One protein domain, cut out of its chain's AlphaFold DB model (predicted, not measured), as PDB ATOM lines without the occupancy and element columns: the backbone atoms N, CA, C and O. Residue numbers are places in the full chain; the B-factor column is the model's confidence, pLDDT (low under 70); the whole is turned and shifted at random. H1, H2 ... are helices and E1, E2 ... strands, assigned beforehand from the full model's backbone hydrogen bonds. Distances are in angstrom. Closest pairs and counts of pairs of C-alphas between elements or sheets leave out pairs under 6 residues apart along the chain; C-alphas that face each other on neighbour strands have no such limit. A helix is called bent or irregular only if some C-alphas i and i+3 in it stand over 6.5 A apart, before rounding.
ATOM      1  N   MET A  17     139.736 148.731 133.010       91.50
ATOM      2  CA  MET A  17     141.106 148.951 132.533       91.50
ATOM      3  C   MET A  17     141.990 147.759 132.904       91.50
ATOM      4  O   MET A  17     141.740 147.083 133.906       91.50
ATOM      5  N   ALA A  18     143.010 147.482 132.103       89.31
ATOM      6  CA  ALA A  18     143.979 146.431 132.378       89.31
ATOM      7  C   ALA A  18     145.086 146.936 133.323       89.31
ATOM      8  O   ALA A  18     145.371 148.130 133.396       89.31
ATOM      9  N   GLY A  19     145.725 146.030 134.067       86.19
ATOM     10  CA  GLY A  19     146.752 146.386 135.052       86.19
ATOM     11  C   GLY A  19     147.972 147.114 134.468       86.19
ATOM     12  O   GLY A  19     148.611 147.885 135.177       86.19
ATOM     13  N   ASP A  20     148.268 146.915 133.181       87.31
ATOM     14  CA  ASP A  20     149.321 147.624 132.446       87.31
ATOM     15  C   ASP A  20     148.945 149.077 132.082       87.31
ATOM     16  O   ASP A  20     149.825 149.915 131.901       87.31
ATOM     17  N   GLU A  21     147.652 149.413 132.065       90.25
ATOM     18  CA  GLU A  21     147.134 150.750 131.727       90.25
ATOM     19  C   GLU A  21     147.112 151.703 132.939       90.25
ATOM     20  O   GLU A  21     146.974 152.919 132.780       90.25
ATOM     21  N   LEU A  22     147.311 151.177 134.158       88.31
ATOM     22  CA  LEU A  22     147.262 151.942 135.410       88.31
ATOM     23  C   LEU A  22     148.216 153.147 135.403       88.31
ATOM     24  O   LEU A  22     147.837 154.229 135.843       88.31
ATOM     25  N   SER A  23     149.427 152.996 134.854       88.94
ATOM     26  CA  SER A  23     150.401 154.096 134.842       88.94
ATOM     27  C   SER A  23     149.998 155.246 133.912       88.94
ATOM     28  O   SER A  23     150.488 156.358 134.084       88.94
ATOM     29  N   ASP A  24     149.162 155.011 132.898       91.12
ATOM     30  CA  ASP A  24     148.663 156.063 132.001       91.12
ATOM     31  C   ASP A  24     147.381 156.699 132.555       91.12
ATOM     32  O   ASP A  24     147.226 157.920 132.480       91.12
ATOM     33  N   TYR A  25     146.538 155.909 133.228       90.44
ATOM     34  CA  TYR A  25     145.452 156.412 134.073       90.44
ATOM     35  C   TYR A  25     145.979 157.378 135.159       90.44
ATOM     36  O   TYR A  25     145.470 158.490 135.304       90.44
ATOM     37  N   GLU A  26     147.045 157.006 135.879       89.88
ATOM     38  CA  GLU A  26     147.669 157.858 136.902       89.88
ATOM     39  C   GLU A  26     148.198 159.175 136.318       89.88
ATOM     40  O   GLU A  26     147.972 160.237 136.901       89.88
ATOM     41  N   LYS A  27     148.846 159.139 135.144       91.69
ATOM     42  CA  LYS A  27     149.300 160.351 134.440       91.69
ATOM     43  C   LYS A  27     148.119 161.256 134.082       91.69
ATOM     44  O   LYS A  27     148.186 162.453 134.367       91.69
ATOM     45  N   ALA A  28     147.051 160.694 133.510       90.44
ATOM     46  CA  ALA A  28     145.875 161.440 133.065       90.44
ATOM     47  C   ALA A  28     145.210 162.226 134.206       90.44
ATOM     48  O   ALA A  28     144.937 163.414 134.051       90.44
ATOM     49  N   PHE A  29     145.024 161.600 135.374       88.94
ATOM     50  CA  PHE A  29     144.329 162.219 136.512       88.94
ATOM     51  C   PHE A  29     145.256 162.860 137.563       88.94
ATOM     52  O   PHE A  29     144.769 163.448 138.527       88.94
ATOM     53  N   SER A  30     146.580 162.818 137.370       86.12
ATOM     54  CA  SER A  30     147.606 163.312 138.314       86.12
ATOM     55  C   SER A  30     147.400 164.743 138.843       86.12
ATOM     56  O   SER A  30     147.775 165.044 139.978       86.12
ATOM     57  N   ASN A  31     146.799 165.625 138.040       84.81
ATOM     58  CA  ASN A  31     146.552 167.027 138.393       84.81
ATOM     59  C   ASN A  31     145.122 167.291 138.913       84.81
ATOM     60  O   ASN A  31     144.846 168.376 139.427       84.81
ATOM     61  N   GLU A  32     144.210 166.321 138.811       84.25
ATOM     62  CA  GLU A  32     142.784 166.485 139.114       84.25
ATOM     63  C   GLU A  32     142.463 166.243 140.598       84.25
ATOM     64  O   GLU A  32     141.887 165.229 140.996       84.25
ATOM     65  N   LYS A  33     142.832 167.207 141.444       83.38
ATOM     66  CA  LYS A  33     142.514 167.170 142.879       83.38
ATOM     67  C   LYS A  33     141.015 167.360 143.131       83.38
ATOM     68  O   LYS A  33     140.378 168.212 142.517       83.38
ATOM     69  N   LEU A  34     140.478 166.618 144.100       84.31
ATOM     70  CA  LEU A  34     139.164 166.905 144.676       84.31
ATOM     71  C   LEU A  34     139.240 168.174 145.535       84.31
ATOM     72  O   LEU A  34     140.082 168.281 146.426       84.31
ATOM     73  N   ASP A  35     138.341 169.118 145.276       86.12
ATOM     74  CA  ASP A  35     138.137 170.297 146.111       86.12
ATOM     75  C   ASP A  35     137.278 169.923 147.326       86.12
ATOM     76  O   ASP A  35     136.134 169.486 147.189       86.12
ATOM     77  N   ILE A  36     137.821 170.122 148.528       84.12
ATOM     78  CA  ILE A  36     137.133 169.826 149.790       84.12
ATOM     79  C   ILE A  36     135.817 170.606 149.942       84.12
ATOM     80  O   ILE A  36     134.880 170.104 150.551       84.12
ATOM     81  N   ASN A  37     135.700 171.789 149.327       86.69
ATOM     82  CA  ASN A  37     134.489 172.616 149.379       86.69
ATOM     83  C   ASN A  37     133.339 172.058 148.517       86.69
ATOM     84  O   ASN A  37     132.190 172.480 148.660       86.69
ATOM     85  N   GLN A  38     133.634 171.103 147.628       80.50
ATOM     86  CA  GLN A  38     132.649 170.402 146.800       80.50
ATOM     87  C   GLN A  38     132.142 169.116 147.474       80.50
ATOM     88  O   GLN A  38     131.125 168.569 147.058       80.50
ATOM     89  N   ILE A  39     132.802 168.653 148.541       86.62
ATOM     90  CA  ILE A  39     132.439 167.444 149.288       86.62
ATOM     91  C   ILE A  39     131.457 167.816 150.408       86.62
ATOM     92  O   ILE A  39     131.856 168.222 151.497       86.62
ATOM     93  N   LYS A  40     130.155 167.685 150.129       89.00
ATOM     94  CA  LYS A  40     129.070 167.933 151.102       89.00
ATOM     95  C   LYS A  40     128.516 166.647 151.715       89.00
ATOM     96  O   LYS A  40     128.168 166.612 152.891       89.00
ATOM     97  N   ASP A  41     128.443 165.609 150.895       91.06
ATOM     98  CA  ASP A  41     127.799 164.326 151.153       91.06
ATOM     99  C   ASP A  41     128.414 163.245 150.238       91.06
ATOM    100  O   ASP A  41     129.320 163.515 149.440       91.06
ATOM    101  N   ILE A  42     127.944 162.003 150.371       89.88
ATOM    102  CA  ILE A  42     128.443 160.866 149.587       89.88
ATOM    103  C   ILE A  42     128.121 160.997 148.088       89.88
ATOM    104  O   ILE A  42     128.952 160.636 147.254       89.88
ATOM    105  N   ASP A  43     126.974 161.577 147.737       91.56
ATOM    106  CA  ASP A  43     126.534 161.743 146.348       91.56
ATOM    107  C   ASP A  43     127.358 162.808 145.613       91.56
ATOM    108  O   ASP A  43     127.666 162.655 144.429       91.56
ATOM    109  N   SER A  44     127.805 163.845 146.327       90.69
ATOM    110  CA  SER A  44     128.775 164.833 145.847       90.69
ATOM    111  C   SER A  44     130.129 164.186 145.538       90.69
ATOM    112  O   SER A  44     130.708 164.454 144.486       90.69
ATOM    113  N   ILE A  45     130.614 163.287 146.410       87.44
ATOM    114  CA  ILE A  45     131.852 162.523 146.171       87.44
ATOM    115  C   ILE A  45     131.688 161.643 144.930       87.44
ATOM    116  O   ILE A  45     132.503 161.734 144.013       87.44
ATOM    117  N   ILE A  46     130.623 160.832 144.872       88.62
ATOM    118  CA  ILE A  46     130.330 159.943 143.738       88.62
ATOM    119  C   ILE A  46     130.254 160.752 142.438       88.62
ATOM    120  O   ILE A  46     130.906 160.394 141.459       88.62
ATOM    121  N   SER A  47     129.543 161.880 142.432       87.94
ATOM    122  CA  SER A  47     129.412 162.755 141.261       87.94
ATOM    123  C   SER A  47     130.749 163.339 140.791       87.94
ATOM    124  O   SER A  47     130.961 163.468 139.586       87.94
ATOM    125  N   ALA A  48     131.662 163.646 141.720       87.88
ATOM    126  CA  ALA A  48     132.990 164.182 141.422       87.88
ATOM    127  C   ALA A  48     134.016 163.118 140.979       87.88
ATOM    128  O   ALA A  48     135.010 163.475 140.342       87.88
ATOM    129  N   ILE A  49     133.810 161.831 141.303       88.56
ATOM    130  CA  ILE A  49     134.746 160.746 140.942       88.56
ATOM    131  C   ILE A  49     134.228 159.777 139.880       88.56
ATOM    132  O   ILE A  49     135.057 159.117 139.263       88.56
ATOM    133  N   LYS A  50     132.912 159.668 139.635       88.19
ATOM    134  CA  LYS A  50     132.302 158.602 138.810       88.19
ATOM    135  C   LYS A  50     132.958 158.408 137.442       88.19
ATOM    136  O   LYS A  50     133.122 157.278 136.999       88.19
ATOM    137  N   GLU A  51     133.388 159.488 136.788       87.12
ATOM    138  CA  GLU A  51     134.004 159.390 135.465       87.12
ATOM    139  C   GLU A  51     135.422 158.807 135.504       87.12
ATOM    140  O   GLU A  51     135.869 158.258 134.496       87.12
ATOM    141  N   ARG A  52     136.072 158.866 136.674       88.12
ATOM    142  CA  ARG A  52     137.388 158.304 137.003       88.12
ATOM    143  C   ARG A  52     137.303 156.909 137.647       88.12
ATOM    144  O   ARG A  52     138.338 156.316 137.924       88.12
ATOM    145  N   VAL A  53     136.115 156.354 137.910       89.38
ATOM    146  CA  VAL A  53     135.989 155.005 138.500       89.38
ATOM    147  C   VAL A  53     136.122 153.939 137.410       89.38
ATOM    148  O   VAL A  53     135.268 153.830 136.532       89.38
ATOM    149  N   TYR A  54     137.185 153.136 137.496       91.50
ATOM    150  CA  TYR A  54     137.470 152.007 136.606       91.50
ATOM    151  C   TYR A  54     137.742 150.739 137.425       91.50
ATOM    152  O   TYR A  54     138.488 150.766 138.405       91.50
ATOM    153  N   TYR A  55     137.194 149.605 136.991       89.06
ATOM    154  CA  TYR A  55     137.568 148.291 137.505       89.06
ATOM    155  C   TYR A  55     138.888 147.837 136.871       89.06
ATOM    156  O   TYR A  55     138.945 147.535 135.677       89.06
ATOM    157  N   ALA A  56     139.948 147.776 137.679       88.44
ATOM    158  CA  ALA A  56     141.245 147.245 137.269       88.44
ATOM    159  C   ALA A  56     141.214 145.707 137.194       88.44
ATOM    160  O   ALA A  56     140.991 145.022 138.196       88.44
ATOM    161  N   GLY A  57     141.451 145.167 136.001       87.75
ATOM    162  CA  GLY A  57     141.534 143.735 135.724       87.75
ATOM    163  C   GLY A  57     142.906 143.307 135.207       87.75
ATOM    164  O   GLY A  57     143.779 144.129 134.943       87.75
ATOM    165  N   SER A  58     143.106 141.995 135.077       87.75
ATOM    166  CA  SER A  58     144.351 141.375 134.591       87.75
ATOM    167  C   SER A  58     145.630 141.905 135.254       87.75
ATOM    168  O   SER A  58     146.677 142.048 134.627       87.75
TER     169      SER A  58
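AT A GLANCE: This is residues 17 to 58 of the 206 residues of an uncharacterized protein of Candidatus Micrarchaeota archaeon (UniProt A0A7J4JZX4). The printed part is a single flat, open loop of chain: H1 and H2 lie along different parts of its rim, a long unnamed stretch, residues 30 to 41, swings round between them, and E1 brings the last residues back beside the first. The loop closes where residues 17 to 18 pair with residues 56 to 57 of E1, parallel, while contacts across it are few. The 42 printed residues hold two named helices and one named strand, in the order H1, H2, E1, and the class is mostly helix. The whole is loose, with a radius of gyration of the C-alphas of 12.2 A, and spans 34 by 19 by 10 A.

HOW THE PARTS SIT: H1, residues 22 to 29, and H2, residues 42 to 52, are close but not clearly touching; their closest C-alphas, those of Phe 29 and Arg 52, are 8.0 A apart. They run opposite ways at a steep tilt of 63 degrees. E1, residues 55 to 57, pairs with no named strand. The closest C-alphas of H1 and E1 are those of Leu 22 and Ala 56, at 7.9 A. H2 and E1 are apart. In H1 every O i to N i+4 pair is within hydrogen-bond range; in H2, 5 of 7 are.

IN THESE COORDINATES: H1 begins at C-alpha 22 (147.262, 151.942, 135.410) and is 10.7 A long from first to last C-alpha. H2, 15.7 A long, begins at C-alpha 42 (128.443, 160.866, 149.587); it is irregular, with C-alphas 48 and 51 at 7.7 A. E1 measures 6.3 A and ends at C-alpha 57 (141.534, 143.735, 135.724).

THE WHOLE: The two C-alphas farthest apart are those of Asn 37 and Ser 58, at 35.9 A, while those of Met 17 and Ser 58, the first and last printed, are 8.5 A apart. The link from H1 to H2 is long, with 12 residues, and the link from H2 to E1 is tight, with 2. The printed part has no cut. The mean pLDDT of the printed part is 88.1, and no printed residue is under 70.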